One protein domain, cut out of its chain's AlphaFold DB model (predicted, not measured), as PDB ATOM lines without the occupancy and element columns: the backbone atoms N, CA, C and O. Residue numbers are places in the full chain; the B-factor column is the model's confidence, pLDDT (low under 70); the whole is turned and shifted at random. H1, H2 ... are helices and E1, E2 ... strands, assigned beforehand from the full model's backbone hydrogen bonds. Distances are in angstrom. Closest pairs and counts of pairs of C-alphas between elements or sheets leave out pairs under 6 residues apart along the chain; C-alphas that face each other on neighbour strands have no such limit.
ATOM      1  N   GLY A 126      22.980  54.439  -5.495       75.31
ATOM      2  CA  GLY A 126      22.136  53.394  -4.942       75.31
ATOM      3  C   GLY A 126      22.387  51.990  -5.498       75.31
ATOM      4  O   GLY A 126      21.702  51.065  -5.088       75.31
ATOM      5  N   CYS A 127      23.319  51.739  -6.424       78.31
ATOM      6  CA  CYS A 127      23.479  50.362  -6.903       78.31
ATOM      7  C   CYS A 127      24.146  49.451  -5.847       78.31
ATOM      8  O   CYS A 127      24.793  49.922  -4.917       78.31
ATOM      9  N   SER A 128      24.085  48.130  -6.025       73.31
ATOM     10  CA  SER A 128      24.634  47.113  -5.104       73.31
ATOM     11  C   SER A 128      26.142  47.218  -4.826       73.31
ATOM     12  O   SER A 128      26.681  46.567  -3.925       73.31
ATOM     13  N   ARG A 129      26.843  48.036  -5.614       70.38
ATOM     14  CA  ARG A 129      28.268  48.337  -5.470       70.38
ATOM     15  C   ARG A 129      28.549  49.757  -4.964       70.38
ATOM     16  O   ARG A 129      29.713  50.071  -4.748       70.38
ATOM     17  N   SER A 130      27.514  50.577  -4.783       72.00
ATOM     18  CA  SER A 130      27.590  51.858  -4.081       72.00
ATOM     19  C   SER A 130      27.947  51.633  -2.607       72.00
ATOM     20  O   SER A 130      27.688  50.560  -2.052       72.00
ATOM     21  N   GLU A 131      28.541  52.644  -1.972       73.31
ATOM     22  CA  GLU A 131      28.719  52.688  -0.515       73.31
ATOM     23  C   GLU A 131      27.367  52.685   0.207       73.31
ATOM     24  O   GLU A 131      27.223  52.052   1.250       73.31
ATOM     25  N   ASN A 132      26.367  53.319  -0.411       75.44
ATOM     26  CA  ASN A 132      24.990  53.376   0.058       75.44
ATOM     27  C   ASN A 132      24.085  52.718  -0.992       75.44
ATOM     28  O   ASN A 132      23.561  53.416  -1.863       75.44
ATOM     29  N   PRO A 133      23.952  51.378  -0.994       83.12
ATOM     30  CA  PRO A 133      23.036  50.703  -1.898       83.12
ATOM     31  C   PRO A 133      21.587  51.039  -1.529       83.12
ATOM     32  O   PRO A 133      21.208  51.074  -0.361       83.12
ATOM     33  N   ASP A 134      20.780  51.243  -2.554       82.31
ATOM     34  CA  ASP A 134      19.346  51.416  -2.476       82.31
ATOM     35  C   ASP A 134      18.696  50.036  -2.368       82.31
ATOM     36  O   ASP A 134      18.897  49.147  -3.211       82.31
ATOM     37  N   ILE A 135      17.976  49.857  -1.267       84.94
ATOM     38  CA  ILE A 135      17.424  48.587  -0.827       84.94
ATOM     39  C   ILE A 135      15.925  48.760  -0.636       84.94
ATOM     40  O   ILE A 135      15.470  49.591   0.150       84.94
ATOM     41  N   VAL A 136      15.160  47.900  -1.300       85.38
ATOM     42  CA  VAL A 136      13.714  47.792  -1.127       85.38
ATOM     43  C   VAL A 136      13.414  46.480  -0.416       85.38
ATOM     44  O   VAL A 136      13.829  45.410  -0.857       85.38
ATOM     45  N   ILE A 137      12.681  46.559   0.693       86.06
ATOM     46  CA  ILE A 137      12.223  45.387   1.441       86.06
ATOM     47  C   ILE A 137      10.723  45.224   1.209       86.06
ATOM     48  O   ILE A 137       9.941  46.120   1.537       86.06
ATOM     49  N   ILE A 138      10.314  44.082   0.658       82.31
ATOM     50  CA  ILE A 138       8.893  43.749   0.498       82.31
ATOM     51  C   ILE A 138       8.332  43.092   1.766       82.31
ATOM     52  O   ILE A 138       9.048  42.474   2.553       82.31
ATOM     53  N   SER A 139       7.022  43.237   1.980       84.81
ATOM     54  CA  SER A 139       6.350  42.695   3.167       84.81
ATOM     55  C   SER A 139       6.345  41.159   3.199       84.81
ATOM     56  O   SER A 139       6.351  40.505   2.158       84.81
ATOM     57  N   LEU A 140       6.223  40.572   4.397       84.94
ATOM     58  CA  LEU A 140       6.025  39.122   4.556       84.94
ATOM     59  C   LEU A 140       4.776  38.614   3.821       84.94
ATOM     60  O   LEU A 140       4.781  37.503   3.306       84.94
ATOM     61  N   THR A 141       3.726  39.434   3.729       85.81
ATOM     62  CA  THR A 141       2.518  39.106   2.959       85.81
ATOM     63  C   THR A 141       2.824  38.980   1.468       85.81
ATOM     64  O   THR A 141       2.352  38.044   0.829       85.81
ATOM     65  N   ALA A 142       3.647  39.880   0.918       82.88
ATOM     66  CA  ALA A 142       4.091  39.787  -0.471       82.88
ATOM     67  C   ALA A 142       4.951  38.533  -0.693       82.88
ATOM     68  O   ALA A 142       4.720  37.808  -1.652       82.88
ATOM     69  N   ILE A 143       5.865  38.219   0.233       84.94
ATOM     70  CA  ILE A 143       6.674  36.989   0.172       84.94
ATOM     71  C   ILE A 143       5.790  35.736   0.206       84.94
ATOM     72  O   ILE A 143       6.007  34.819  -0.580       84.94
ATOM     73  N   SER A 144       4.767  35.701   1.068       87.44
ATOM     74  CA  SER A 144       3.812  34.585   1.120       87.44
ATOM     75  C   SER A 144       3.102  34.396  -0.218       87.44
ATOM     76  O   SER A 144       2.967  33.269  -0.678       87.44
ATOM     77  N   HIS A 145       2.702  35.491  -0.869       86.38
ATOM     78  CA  HIS A 145       2.082  35.429  -2.189       86.38
ATOM     79  C   HIS A 145       3.057  34.864  -3.241       86.38
ATOM     80  O   HIS A 145       2.661  34.020  -4.042       86.38
ATOM     81  N   LEU A 146       4.340  35.245  -3.208       85.44
ATOM     82  CA  LEU A 146       5.350  34.662  -4.104       85.44
ATOM     83  C   LEU A 146       5.559  33.171  -3.859       85.44
ATOM     84  O   LEU A 146       5.650  32.398  -4.813       85.44
ATOM     85  N   ASP A 147       5.593  32.756  -2.593       91.94
ATOM     86  CA  ASP A 147       5.669  31.345  -2.229       91.94
ATOM     87  C   ASP A 147       4.439  30.568  -2.720       91.94
ATOM     88  O   ASP A 147       4.586  29.443  -3.194       91.94
ATOM     89  N   ASP A 148       3.241  31.150  -2.652       91.44
ATOM     90  CA  ASP A 148       2.018  30.513  -3.150       91.44
ATOM     91  C   ASP A 148       2.057  30.339  -4.677       91.44
ATOM     92  O   ASP A 148       1.829  29.230  -5.167       91.44
ATOM     93  N   ILE A 149       2.456  31.377  -5.426       87.50
ATOM     94  CA  ILE A 149       2.650  31.297  -6.886       87.50
ATOM     95  C   ILE A 149       3.693  30.222  -7.233       87.50
ATOM     96  O   ILE A 149       3.453  29.372  -8.093       87.50
ATOM     97  N   ALA A 150       4.831  30.210  -6.532       88.00
ATOM     98  CA  ALA A 150       5.899  29.237  -6.750       88.00
ATOM     99  C   ALA A 150       5.458  27.797  -6.432       88.00
ATOM    100  O   ALA A 150       5.816  26.875  -7.168       88.00
ATOM    101  N   ARG A 151       4.645  27.580  -5.386       93.06
ATOM    102  CA  ARG A 151       4.057  26.262  -5.076       93.06
ATOM    103  C   ARG A 151       3.090  25.804  -6.163       93.06
ATOM    104  O   ARG A 151       3.149  24.638  -6.550       93.06
ATOM    105  N   THR A 152       2.231  26.695  -6.663       91.69
ATOM    106  CA  THR A 152       1.324  26.385  -7.779       91.69
ATOM    107  C   THR A 152       2.111  26.011  -9.032       91.69
ATOM    108  O   THR A 152       1.823  24.990  -9.652       91.69
ATOM    109  N   HIS A 153       3.153  26.774  -9.373       87.31
ATOM    110  CA  HIS A 153       4.003  26.470 -10.523       87.31
ATOM    111  C   HIS A 153       4.720  25.120 -10.358       87.31
ATOM    112  O   HIS A 153       4.710  24.290 -11.265       87.31
ATOM    113  N   LEU A 154       5.266  24.850  -9.174       89.56
ATOM    114  CA  LEU A 154       5.923  23.583  -8.869       89.56
ATOM    115  C   LEU A 154       4.967  22.382  -8.966       89.56
ATOM    116  O   LEU A 154       5.377  21.325  -9.444       89.56
ATOM    117  N   ALA A 155       3.704  22.534  -8.554       90.69
ATOM    118  CA  ALA A 155       2.680  21.503  -8.731       90.69
ATOM    119  C   ALA A 155       2.409  21.230 -10.221       90.69
ATOM    120  O   ALA A 155       2.482  20.079 -10.645       90.69
ATOM    121  N   ASN A 156       2.237  22.280 -11.029       88.12
ATOM    122  CA  ASN A 156       2.038  22.144 -12.476       88.12
ATOM    123  C   ASN A 156       3.223  21.440 -13.160       88.12
ATOM    124  O   ASN A 156       3.036  20.606 -14.040       88.12
ATOM    125  N   ILE A 157       4.459  21.748 -12.749       86.75
ATOM    126  CA  ILE A 157       5.659  21.097 -13.291       86.75
ATOM    127  C   ILE A 157       5.672  19.602 -12.971       86.75
ATOM    128  O   ILE A 157       6.055  18.813 -13.832       86.75
ATOM    129  N   LYS A 158       5.261  19.200 -11.762       87.19
ATOM    130  CA  LYS A 158       5.162  17.778 -11.392       87.19
ATOM    131  C   LYS A 158       4.184  17.043 -12.303       87.19
ATOM    132  O   LYS A 158       4.559  16.015 -12.857       87.19
ATOM    133  N   ASP A 159       3.017  17.633 -12.544       85.31
ATOM    134  CA  ASP A 159       2.001  17.052 -13.426       85.31
ATOM    135  C   ASP A 159       2.518  16.884 -14.870       85.31
ATOM    136  O   ASP A 159       2.224  15.889 -15.533       85.31
ATOM    137  N   ILE A 160       3.335  17.824 -15.364       83.31
ATOM    138  CA  ILE A 160       3.932  17.741 -16.710       83.31
ATOM    139  C   ILE A 160       5.115  16.763 -16.749       83.31
ATOM    140  O   ILE A 160       5.320  16.091 -17.759       83.31
ATOM    141  N   LEU A 161       5.910  16.654 -15.680       83.00
ATOM    142  CA  LEU A 161       7.043  15.721 -15.609       83.00
ATOM    143  C   LEU A 161       6.621  14.249 -15.671       83.00
ATOM    144  O   LEU A 161       7.437  13.412 -16.071       83.00
ATOM    145  N   ASP A 162       5.367  13.962 -15.323       78.94
ATOM    146  CA  ASP A 162       4.737  12.652 -15.481       78.94
ATOM    147  C   ASP A 162       4.333  12.355 -16.946       78.94
ATOM    148  O   ASP A 162       3.933  11.234 -17.261       78.94
ATOM    149  N   SER A 163       4.485  13.319 -17.869       71.88
ATOM    150  CA  SER A 163       4.268  13.142 -19.314       71.88
ATOM    151  C   SER A 163       5.544  12.728 -20.077       71.88
ATOM    152  O   SER A 163       6.663  13.124 -19.750       71.88
ATOM    153  N   ASP A 164       5.383  11.934 -21.142       70.69
ATOM    154  CA  ASP A 164       6.454  11.181 -21.829       70.69
ATOM    155  C   ASP A 164       7.379  12.002 -22.773       70.69
ATOM    156  O   ASP A 164       7.959  11.461 -23.715       70.69
ATOM    157  N   ASN A 165       7.565  13.315 -22.559       76.00
ATOM    158  CA  ASN A 165       8.458  14.142 -23.393       76.00
ATOM    159  C   ASN A 165       9.873  14.277 -22.780       76.00
ATOM    160  O   ASN A 165      10.065  15.061 -21.846       76.00
ATOM    161  N   PRO A 166      10.905  13.588 -23.314       72.75
ATOM    162  CA  PRO A 166      12.237  13.544 -22.705       72.75
ATOM    163  C   PRO A 166      12.987  14.885 -22.716       72.75
ATOM    164  O   PRO A 166      13.745  15.149 -21.781       72.75
ATOM    165  N   THR A 167      12.776  15.740 -23.722       66.19
ATOM    166  CA  THR A 167      13.464  17.040 -23.839       66.19
ATOM    167  C   THR A 167      12.872  18.064 -22.876       66.19
ATOM    168  O   THR A 167      13.614  18.731 -22.153       66.19
ATOM    169  N   ALA A 168      11.540  18.124 -22.779       71.69
ATOM    170  CA  ALA A 168      10.859  18.957 -21.786       71.69
ATOM    171  C   ALA A 168      11.246  18.549 -20.355       71.69
ATOM    172  O   ALA A 168      11.401  19.392 -19.471       71.69
ATOM    173  N   ARG A 169      11.500  17.253 -20.135       79.19
ATOM    174  CA  ARG A 169      11.831  16.695 -18.821       79.19
ATOM    175  C   ARG A 169      13.099  17.266 -18.195       79.19
ATOM    176  O   ARG A 169      13.161  17.366 -16.974       79.19
ATOM    177  N   LEU A 170      14.121  17.602 -18.987       79.69
ATOM    178  CA  LEU A 170      15.367  18.151 -18.441       79.69
ATOM    179  C   LEU A 170      15.166  19.585 -17.937       79.69
ATOM    180  O   LEU A 170      15.539  19.887 -16.803       79.69
ATOM    181  N   ALA A 171      14.532  20.432 -18.751       76.88
ATOM    182  CA  ALA A 171      14.232  21.819 -18.402       76.88
ATOM    183  C   ALA A 171      13.281  21.905 -17.198       76.88
ATOM    184  O   ALA A 171      13.555  22.617 -16.236       76.88
ATOM    185  N   LEU A 172      12.222  21.092 -17.196       83.88
ATOM    186  CA  LEU A 172      11.252  21.034 -16.103       83.88
ATOM    187  C   LEU A 172      11.859  20.515 -14.794       83.88
ATOM    188  O   LEU A 172      11.512  21.005 -13.726       83.88
ATOM    189  N   LYS A 173      12.804  19.565 -14.843       84.12
ATOM    190  CA  LYS A 173      13.543  19.137 -13.642       84.12
ATOM    191  C   LYS A 173      14.428  20.245 -13.083       84.12
ATOM    192  O   LYS A 173      14.489  20.404 -11.868       84.12
ATOM    193  N   ALA A 174      15.113  20.989 -13.953       79.88
ATOM    194  CA  ALA A 174      15.930  22.120 -13.529       79.88
ATOM    195  C   ALA A 174      15.065  23.198 -12.861       79.88
ATOM    196  O   ALA A 174      15.407  23.661 -11.771       79.88
ATOM    197  N   GLU A 175      13.918  23.522 -13.460       83.75
ATOM    198  CA  GLU A 175      12.968  24.484 -12.899       83.75
ATOM    199  C   GLU A 175      12.348  23.990 -11.585       83.75
ATOM    200  O   GLU A 175      12.295  24.738 -10.612       83.75
ATOM    201  N   HIS A 176      11.975  22.710 -11.499       86.25
ATOM    202  CA  HIS A 176      11.499  22.097 -10.259       86.25
ATOM    203  C   HIS A 176      12.517  22.257  -9.127       86.25
ATOM    204  O   HIS A 176      12.190  22.764  -8.056       86.25
ATOM    205  N   THR A 177      13.774  21.862  -9.365       84.44
ATOM    206  CA  THR A 177      14.847  22.012  -8.375       84.44
ATOM    207  C   THR A 177      15.067  23.480  -8.012       84.44
ATOM    208  O   THR A 177      15.265  23.792  -6.838       84.44
ATOM    209  N   ARG A 178      15.025  24.403  -8.979       85.81
ATOM    210  CA  ARG A 178      15.155  25.839  -8.707       85.81
ATOM    211  C   ARG A 178      14.047  26.328  -7.770       85.81
ATOM    212  O   ARG A 178      14.368  26.908  -6.736       85.81
ATOM    213  N   LEU A 179      12.784  26.042  -8.085       84.38
ATOM    214  CA  LEU A 179      11.628  26.456  -7.284       84.38
ATOM    215  C   LEU A 179      11.661  25.874  -5.866       84.38
ATOM    216  O   LEU A 179      11.382  26.603  -4.917       84.38
ATOM    217  N   GLU A 180      12.062  24.609  -5.691       87.25
ATOM    218  CA  GLU A 180      12.252  24.022  -4.354       87.25
ATOM    219  C   GLU A 180      13.280  24.802  -3.528       87.25
ATOM    220  O   GLU A 180      13.041  25.097  -2.355       87.25
ATOM    221  N   ASN A 181      14.398  25.193  -4.143       82.12
ATOM    222  CA  ASN A 181      15.419  25.989  -3.464       82.12
ATOM    223  C   ASN A 181      14.939  27.413  -3.161       82.12
ATOM    224  O   ASN A 181      15.207  27.918  -2.074       82.12
ATOM    225  N   CYS A 182      14.216  28.054  -4.086       84.38
ATOM    226  CA  CYS A 182      13.626  29.374  -3.860       84.38
ATOM    227  C   CYS A 182      12.631  29.335  -2.696       84.38
ATOM    228  O   CYS A 182      12.705  30.177  -1.806       84.38
ATOM    229  N   LEU A 183      11.759  28.324  -2.644       88.69
ATOM    230  CA  LEU A 183      10.805  28.126  -1.549       88.69
ATOM    231  C   LEU A 183      11.500  27.877  -0.206       88.69
ATOM    232  O   LEU A 183      11.030  28.378   0.816       88.69
ATOM    233  N   ALA A 184      12.615  27.143  -0.204       86.50
ATOM    234  CA  ALA A 184      13.409  26.865   0.992       86.50
ATOM    235  C   ALA A 184      14.278  28.051   1.458       86.50
ATOM    236  O   ALA A 184      14.808  28.016   2.569       86.50
ATOM    237  N   ALA A 185      14.444  29.090   0.636       82.81
ATOM    238  CA  ALA A 185      15.257  30.249   0.981       82.81
ATOM    239  C   ALA A 185      14.648  31.074   2.128       82.81
ATOM    240  O   ALA A 185      13.433  31.086   2.349       82.81
ATOM    241  N   SER A 186      15.499  31.809   2.847       84.12
ATOM    242  CA  SER A 186      15.060  32.671   3.945       84.12
ATOM    243  C   SER A 186      14.197  33.836   3.448       84.12
ATOM    244  O   SER A 186      14.348  34.322   2.324       84.12
ATOM    245  N   ASN A 187      13.327  34.351   4.320       85.62
ATOM    246  CA  ASN A 187      12.518  35.534   4.010       85.62
ATOM    247  C   ASN A 187      13.384  36.752   3.669       85.62
ATOM    248  O   ASN A 187      12.990  37.560   2.837       85.62
ATOM    249  N   THR A 188      14.582  36.863   4.248       83.25
ATOM    250  CA  THR A 188      15.548  37.912   3.901       83.25
ATOM    251  C   THR A 188      16.012  37.786   2.451       83.25
ATOM    252  O   THR A 188      15.990  38.770   1.718       83.25
ATOM    253  N   ALA A 189      16.370  36.575   2.006       77.25
ATOM    254  CA  ALA A 189      16.808  36.326   0.632       77.25
ATOM    255  C   ALA A 189      15.701  36.609  -0.401       77.25
ATOM    256  O   ALA A 189      15.989  37.095  -1.493       77.25
ATOM    257  N   LYS A 190      14.445  36.331  -0.033       83.19
ATOM    258  CA  LYS A 190      13.249  36.570  -0.855       83.19
ATOM    259  C   LYS A 190      12.820  38.041  -0.867       83.19
ATOM    260  O   LYS A 190      12.369  38.554  -1.888       83.19
ATOM    261  N   GLY A 191      12.925  38.697   0.287       80.56
ATOM    262  CA  GLY A 191      12.300  39.986   0.562       80.56
ATOM    263  C   GLY A 191      13.171  41.209   0.316       80.56
ATOM    264  O   GLY A 191      12.633  42.302   0.154       80.56
ATOM    265  N   MET A 192      14.495  41.045   0.316       85.56
ATOM    266  CA  MET A 192      15.444  42.144   0.162       85.56
ATOM    267  C   MET A 192      15.880  42.279  -1.296       85.56
ATOM    268  O   MET A 192      16.609  41.431  -1.811       85.56
ATOM    269  N   TYR A 193      15.471  43.370  -1.936       86.75
ATOM    270  CA  TYR A 193      15.871  43.729  -3.289       86.75
ATOM    271  C   TYR A 193      16.887  44.855  -3.247       86.75
ATOM    272  O   TYR A 193      16.702  45.844  -2.544       86.75
ATOM    273  N   ILE A 194      17.946  44.717  -4.033       82.69
ATOM    274  CA  ILE A 194      19.005  45.713  -4.143       82.69
ATOM    275  C   ILE A 194      19.030  46.208  -5.581       82.69
ATOM    276  O   ILE A 194      19.006  45.407  -6.524       82.69
ATOM    277  N   LYS A 195      19.106  47.526  -5.761       83.44
ATOM    278  CA  LYS A 195      19.251  48.120  -7.089       83.44
ATOM    279  C   LYS A 195      20.547  47.622  -7.729       83.44
ATOM    280  O   LYS A 195      21.652  47.807  -7.224       83.44
ATOM    281  N   CYS A 196      20.436  46.945  -8.852       78.44
ATOM    282  CA  CYS A 196      21.564  46.473  -9.630       78.44
ATOM    283  C   CYS A 196      22.167  47.614 -10.429       78.44
ATOM    284  O   CYS A 196      21.548  48.644 -10.649       78.44
ATOM    285  N   CYS A 197      23.365  47.389 -10.957       67.06
ATOM    286  CA  CYS A 197      24.009  48.276 -11.921       67.06
ATOM    287  C   CYS A 197      23.222  48.477 -13.228       67.06
ATOM    288  O   CYS A 197      23.688  49.208 -14.080       67.06
ATOM    289  N   THR A 198      22.082  47.830 -13.441       71.25
ATOM    290  CA  THR A 198      21.203  48.021 -14.610       71.25
ATOM    291  C   THR A 198      20.003  48.921 -14.306       71.25
ATOM    292  O   THR A 198      19.282  49.292 -15.219       71.25
ATOM    293  N   GLY A 199      19.795  49.275 -13.035       76.56
ATOM    294  CA  GLY A 199      18.652  50.060 -12.556       76.56
ATOM    295  C   GLY A 199      17.520  49.172 -12.047       76.56
ATOM    296  O   GLY A 199      16.655  49.639 -11.318       76.56
ATOM    297  N   GLU A 200      17.571  47.881 -12.373       83.00
ATOM    298  CA  GLU A 200      16.648  46.854 -11.898       83.00
ATOM    299  C   GLU A 200      16.877  46.566 -10.415       83.00
ATOM    300  O   GLU A 200      18.019  46.455  -9.975       83.00
ATOM    301  N   TYR A 201      15.814  46.365  -9.649       85.00
ATOM    302  CA  TYR A 201      15.917  45.883  -8.275       85.00
ATOM    303  C   TYR A 201      15.863  44.361  -8.290       85.00
ATOM    304  O   TYR A 201      14.892  43.795  -8.790       85.00
ATOM    305  N   ARG A 202      16.898  43.699  -7.759       86.94
ATOM    306  CA  ARG A 202      16.973  42.230  -7.723       86.94
ATOM    307  C   ARG A 202      17.225  41.693  -6.323       86.94
ATOM    308  O   ARG A 202      17.983  42.304  -5.567       86.94
ATOM    309  N   ASN A 203      16.608  40.564  -5.981       84.38
ATOM    310  CA  ASN A 203      16.861  39.872  -4.714       84.38
ATOM    311  C   ASN A 203      17.951  38.789  -4.851       84.38
ATOM    312  O   ASN A 203      18.539  38.590  -5.915       84.38
ATOM    313  N   ALA A 204      18.239  38.072  -3.761       78.88
ATOM    314  CA  ALA A 204      19.260  37.018  -3.749       78.88
ATOM    315  C   ALA A 204      18.874  35.771  -4.572       78.88
ATOM    316  O   ALA A 204      19.721  34.916  -4.828       78.88
ATOM    317  N   LEU A 205      17.607  35.674  -4.982       82.19
ATOM    318  CA  LEU A 205      17.071  34.638  -5.865       82.19
ATOM    319  C   LEU A 205      17.048  35.084  -7.335       82.19
ATOM    320  O   LEU A 205      16.484  34.379  -8.167       82.19
ATOM    321  N   ASP A 206      17.669  36.231  -7.631       77.62
ATOM    322  CA  ASP A 206      17.694  36.894  -8.937       77.62
ATOM    323  C   ASP A 206      16.307  37.341  -9.438       77.62
ATOM    324  O   ASP A 206      16.146  37.660 -10.616       77.62
ATOM    325  N   ASP A 207      15.302  37.382  -8.549       81.62
ATOM    326  CA  ASP A 207      13.969  37.888  -8.879       81.62
ATOM    327  C   ASP A 207      14.014  39.396  -9.079       81.62
ATOM    328  O   ASP A 207      14.685  40.102  -8.327       81.62
ATOM    329  N   GLU A 208      13.292  39.877 -10.088       84.31
ATOM    330  CA  GLU A 208      13.239  41.289 -10.443       84.31
ATOM    331  C   GLU A 208      11.974  41.926  -9.875       84.31
ATOM    332  O   GLU A 208      10.855  41.480 -10.132       84.31
ATOM    333  N   LEU A 209      12.156  43.012  -9.131       82.69
ATOM    334  CA  LEU A 209      11.056  43.825  -8.645       82.69
ATOM    335  C   LEU A 209      10.614  44.788  -9.755       82.69
ATOM    336  O   LEU A 209      11.373  45.662 -10.181       82.69
ATOM    337  N   ILE A 210       9.381  44.618 -10.224       84.44
ATOM    338  CA  ILE A 210       8.831  45.329 -11.377       84.44
ATOM    339  C   ILE A 210       8.146  46.610 -10.885       84.44
ATOM    340  O   ILE A 210       7.266  46.531 -10.030       84.44
ATOM    341  N   PRO A 211       8.485  47.799 -11.411       77.50
ATOM    342  CA  PRO A 211       7.763  49.025 -11.083       77.50
ATOM    343  C   PRO A 211       6.268  48.902 -11.410       77.50
ATOM    344  O   PRO A 211       5.895  48.508 -12.514       77.50
ATOM    345  N   ASP A 212       5.414  49.260 -10.456       78.69
ATOM    346  CA  ASP A 212       3.960  49.262 -10.599       78.69
ATOM    347  C   ASP A 212       3.361  50.443  -9.835       78.69
ATOM    348  O   ASP A 212       3.272  50.441  -8.609       78.69
ATOM    349  N   SER A 213       2.899  51.451 -10.576       78.00
ATOM    350  CA  SER A 213       2.271  52.650 -10.010       78.00
ATOM    351  C   SER A 213       0.968  52.372  -9.255       78.00
ATOM    352  O   SER A 213       0.482  53.247  -8.543       78.00
ATOM    353  N   THR A 214       0.368  51.195  -9.448       78.12
ATOM    354  CA  THR A 214      -0.862  50.781  -8.762       78.12
ATOM    355  C   THR A 214      -0.588  50.033  -7.458       78.12
ATOM    356  O   THR A 214      -1.476  49.942  -6.608       78.12
ATOM    357  N   ALA A 215       0.642  49.550  -7.258       72.75
ATOM    358  CA  ALA A 215       1.042  48.893  -6.025       72.75
ATOM    359  C   ALA A 215       1.254  49.920  -4.892       72.75
ATOM    360  O   ALA A 215       1.799  51.000  -5.135       72.75
ATOM    361  N   PRO A 216       0.898  49.600  -3.630       68.81
ATOM    362  CA  PRO A 216       1.025  50.526  -2.496       68.81
ATOM    363  C   PRO A 216       2.432  51.104  -2.272       68.81
ATOM    364  O   PRO A 216       2.575  52.180  -1.699       68.81
ATOM    365  N   ASN A 217       3.467  50.385  -2.700       65.06
ATOM    366  CA  ASN A 217       4.879  50.751  -2.592       65.06
ATOM    367  C   ASN A 217       5.515  51.113  -3.949       65.06
ATOM    368  O   ASN A 217       6.730  51.265  -4.008       65.06
ATOM    369  N   GLY A 218       4.730  51.236  -5.025       75.75
ATOM    370  CA  GLY A 218       5.231  51.554  -6.365       75.75
ATOM    371  C   GLY A 218       5.889  50.382  -7.101       75.75
ATOM    372  O   GLY A 218       6.455  50.584  -8.175       75.75
ATOM    373  N   TYR A 219       5.827  49.169  -6.544       75.88
ATOM    374  CA  TYR A 219       6.462  47.980  -7.098       75.88
ATOM    375  C   TYR A 219       5.589  46.735  -6.930       75.88
ATOM    376  O   TYR A 219       5.036  46.493  -5.858       75.88
ATOM    377  N   ARG A 220       5.541  45.892  -7.960       75.50
ATOM    378  CA  ARG A 220       4.971  44.545  -7.911       75.50
ATOM    379  C   ARG A 220       6.057  43.501  -8.130       75.50
ATOM    380  O   ARG A 220       7.042  43.733  -8.824       75.50
ATOM    381  N   SER A 221       5.871  42.338  -7.532       65.38
ATOM    382  CA  SER A 221       6.736  41.192  -7.791       65.38
ATOM    383  C   SER A 221       6.437  40.568  -9.157       65.38
ATOM    384  O   SER A 221       5.398  40.851  -9.759       65.38
ATOM    385  N   SER A 222       7.346  39.722  -9.642       69.81
ATOM    386  CA  SER A 222       7.154  38.949 -10.871       69.81
ATOM    387  C   SER A 222       5.857  38.127 -10.833       69.81
ATOM    388  O   SER A 222       5.564  37.460  -9.839       69.81
ATOM    389  N   ASP A 223       5.116  38.106 -11.949       68.00
ATOM    390  CA  ASP A 223       3.886  37.309 -12.114       68.00
ATOM    391  C   ASP A 223       4.147  35.787 -12.010       68.00
ATOM    392  O   ASP A 223       3.220  34.985 -11.919       68.00
ATOM    393  N   PHE A 224       5.418  35.380 -11.982       63.78
ATOM    394  CA  PHE A 224       5.852  33.989 -11.934       63.78
ATOM    395  C   PHE A 224       6.482  33.574 -10.590       63.78
ATOM    396  O   PHE A 224       7.098  32.508 -10.486       63.78
ATOM    397  N   GLY A 225       6.355  34.407  -9.553       61.44
ATOM    398  CA  GLY A 225       6.866  34.127  -8.209       61.44
ATOM    399  C   GLY A 225       8.322  34.552  -8.030       61.44
ATOM    400  O   GLY A 225       8.596  35.548  -7.377       61.44
ATOM    401  N   TYR A 226       9.254  33.803  -8.623       69.94
ATOM    402  CA  TYR A 226      10.695  34.084  -8.569       69.94
ATOM    403  C   TYR A 226      11.318  33.865  -9.945       69.94
ATOM    404  O   TYR A 226      11.028  32.821 -10.534       69.94
ATOM    405  N   ALA A 227      12.196  34.772 -10.395       65.19
ATOM    406  CA  ALA A 227      13.071  34.680 -11.580       65.19
ATOM    407  C   ALA A 227      12.868  33.413 -12.420       65.19
ATOM    408  O   ALA A 227      13.429  32.359 -12.118       65.19
ATOM    409  N   VAL A 228      12.024  33.493 -13.443       51.38
ATOM    410  CA  VAL A 228      11.729  32.347 -14.308       51.38
ATOM    411  C   VAL A 228      12.985  31.972 -15.075       51.38
ATOM    412  O   VAL A 228      13.676  32.848 -15.599       51.38
ATOM    413  N   LEU A 229      13.269  30.672 -15.180       45.09
ATOM    414  CA  LEU A 229      14.089  30.198 -16.287       45.09
ATOM    415  C   LEU A 229      13.325  30.541 -17.561       45.09
ATOM    416  O   LEU A 229      12.335  29.886 -17.853       45.09
ATOM    417  N   ASP A 230      13.727  31.598 -18.261       41.00
ATOM    418  CA  ASP A 230      13.081  32.033 -19.498       41.00
ATOM    419  C   ASP A 230      13.197  30.916 -20.552       41.00
ATOM    420  O   ASP A 230      14.215  30.764 -21.231       41.00
ATOM    421  N   LEU A 231      12.182  30.045 -20.600       35.66
ATOM    422  CA  LEU A 231      12.135  28.881 -21.486       35.66
ATOM    423  C   LEU A 231      11.746  29.276 -22.921       35.66
ATOM    424  O   LEU A 231      11.857  28.436 -23.813       35.66
ATOM    425  N   GLU A 232      11.307  30.521 -23.155       31.31
ATOM    426  CA  GLU A 232      10.770  30.982 -24.449       31.31
ATOM    427  C   GLU A 232      11.778  31.728 -25.338       31.31
ATOM    428  O   GLU A 232      11.447  32.144 -26.449       31.31
ATOM    429  N   GLY A 233      13.046  31.806 -24.935       30.23
ATOM    430  CA  GLY A 233      14.080  32.433 -25.755       30.23
ATOM    431  C   GLY A 233      14.126  33.963 -25.622       30.23
ATOM    432  O   GLY A 233      13.280  34.588 -24.993       30.23
ATOM    433  N   PRO A 234      15.183  34.593 -26.157       29.92
ATOM    434  CA  PRO A 234      15.665  35.875 -25.668       29.92
ATOM    435  C   PRO A 234      14.789  37.054 -26.109       29.92
ATOM    436  O   PRO A 234      14.690  37.367 -27.294       29.92
ATOM    437  N   CYS A 235      14.301  37.833 -25.141       32.47
ATOM    438  CA  CYS A 235      14.175  39.273 -25.342       32.47
ATOM    439  C   CYS A 235      15.599  39.850 -25.374       32.47
ATOM    440  O   CYS A 235      16.302  39.830 -24.362       32.47
ATOM    441  N   GLU A 236      16.038  40.361 -26.528       30.69
ATOM    442  CA  GLU A 236      17.412  40.835 -26.808       30.69
ATOM    443  C   GLU A 236      17.972  41.867 -25.802       30.69
ATOM    444  O   GLU A 236      19.163  42.174 -25.812       30.69
ATOM    445  N   ARG A 237      17.148  42.386 -24.884       34.34
ATOM    446  CA  ARG A 237      17.570  43.297 -23.813       34.34
ATOM    447  C   ARG A 237      18.038  42.612 -22.523       34.34
ATOM    448  O   ARG A 237      18.634  43.298 -21.696       34.34
ATOM    449  N   LYS A 238      17.828  41.301 -22.321       39.03
ATOM    450  CA  LYS A 238      18.152  40.616 -21.050       39.03
ATOM    451  C   LYS A 238      18.884  39.275 -21.257       39.03
ATOM    452  O   LYS A 238      18.303  38.202 -21.258       39.03
ATOM    453  N   ARG A 239      20.209  39.390 -21.429       37.16
ATOM    454  CA  ARG A 239      21.299  38.414 -21.166       37.16
ATOM    455  C   ARG A 239      20.955  36.912 -21.104       37.16
ATOM    456  O   ARG A 239      20.894  36.366 -20.012       37.16
ATOM    457  N   TRP A 240      21.007  36.236 -22.252       38.47
ATOM    458  CA  TRP A 240      21.508  34.858 -22.403       38.47
ATOM    459  C   TRP A 240      22.242  34.766 -23.748       38.47
ATOM    460  O   TRP A 240      21.845  35.427 -24.704       38.47
ATOM    461  N   THR A 241      23.321  33.985 -23.844       35.31
ATOM    462  CA  THR A 241      23.887  33.615 -25.155       35.31
ATOM    463  C   THR A 241      23.392  32.216 -25.493       35.31
ATOM    464  O   THR A 241      23.500  31.313 -24.669       35.31
ATOM    465  N   PHE A 242      22.809  32.043 -26.673       43.00
ATOM    466  CA  PHE A 242      22.489  30.735 -27.238       43.00
ATOM    467  C   PHE A 242      23.685  30.278 -28.090       43.00
ATOM    468  O   PHE A 242      24.451  31.121 -28.570       43.00
ATOM    469  N   ASN A 243      23.900  28.970 -28.243       48.94
ATOM    470  CA  ASN A 243      24.889  28.472 -29.202       48.94
ATOM    471  C   ASN A 243      24.353  28.564 -30.647       48.94
ATOM    472  O   ASN A 243      23.198  28.924 -30.871       48.94
ATOM    473  N   GLU A 244      25.200  28.249 -31.632       35.75
ATOM    474  CA  GLU A 244      24.873  28.337 -33.069       35.75
ATOM    475  C   GLU A 244      23.672  27.457 -33.481       35.75
ATOM    476  O   GLU A 244      23.060  27.703 -34.516       35.75
ATOM    477  N   ASP A 245      23.280  26.499 -32.638       43.81
ATOM    478  CA  ASP A 245      22.163  25.575 -32.846       43.81
ATOM    479  C   ASP A 245      20.861  26.020 -32.139       43.81
ATOM    480  O   ASP A 245      19.883  25.272 -32.109       43.81
ATOM    481  N   GLY A 246      20.831  27.220 -31.542       37.25
ATOM    482  CA  GLY A 246      19.644  27.760 -30.867       37.25
ATOM    483  C   GLY A 246      19.366  27.155 -29.488       37.25
ATOM    484  O   GLY A 246      18.276  27.343 -28.949       37.25
ATOM    485  N   TRP A 247      20.335  26.455 -28.888       40.31
ATOM    486  CA  TRP A 247      20.227  25.989 -27.504       40.31
ATOM    487  C   TRP A 247      20.669  27.083 -26.539       40.31
ATOM    488  O   TRP A 247      21.685  27.736 -26.804       40.31
ATOM    489  N   PRO A 248      19.968  27.283 -25.407       42.09
ATOM    490  CA  PRO A 248      20.482  28.147 -24.359       42.09
ATOM    491  C   PRO A 248      21.844  27.590 -23.953       42.09
ATOM    492  O   PRO A 248      21.948  26.402 -23.623       42.09
TER     493      PRO A 248
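What this domain is: This is residues 126 to 248 of the 307 residues of an uncharacterized protein of Exophiala aquamarina CBS 119918 (UniProt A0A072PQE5). A long helical hairpin, H1 and H2 side by side, has a small head at the end away from its turn, made of short strands E1, E2 and E3 and the short helix H3. From the head a long tail, residues 212 to 248, runs on with no named element, while the turn at residues 162 to 167 sticks out. The 123 printed residues hold three named helices and three named strands in the order E1, H1, H2, H3, E2, E3; the sheet E1 - E2 is antiparallel. The class is mostly helix, though named elements hold 57 residues, under half. The whole is only just compact, close to loose, with a radius of gyration of the C-alphas of 16.0 A and spans of 49 by 36 by 26 A.

Where its parts are: E1 is residues 135 to 137, 6.5 A long, beginning at C-alpha 135 (17.424, 48.587, -0.827). H1, residues 140 to 161, is 30.9 A long, and H2, residues 166 to 184, 27.2 A. H3 is residues 187 to 191, 5.6 A, and E2 residues 192 to 195, 10.1 A. E3, residues 208 to 211, is 9.5 A long and ends at C-alpha 211 (7.763, 49.025, -11.083).

How they stand to each other: H1 and H2 form a helical hairpin and touch, closest at the C-alphas of Leu 161 and Arg 169, 5.8 A, at a shallow tilt of 24 degrees, opposite ways. H1 touches H3 with residues 140 to 143 alone, closest at the C-alphas of Ile 143 and Gly 191, 6.4 A. E1 and E2 are antiparallel neighbours at 151 degrees, with N 136 and O 193 within hydrogen-bond range at 2.9 A. Residues 201 to 202 pair antiparallel with 194 to 195 of E2 and with 208 to 209 of E3. Every O i to N i+4 pair is within hydrogen-bond range in H1 and H3, and 13 of 15 in H2.

The domain as a whole: The C-alphas farthest apart, of Glu 131 and Asp 164, are 51.7 A apart. The printed part has no cut, and the link E2 to E3, 12 residues, is long. Mean pLDDT of the printed part is 73.2, and residues 221 to 248 are among those under 70.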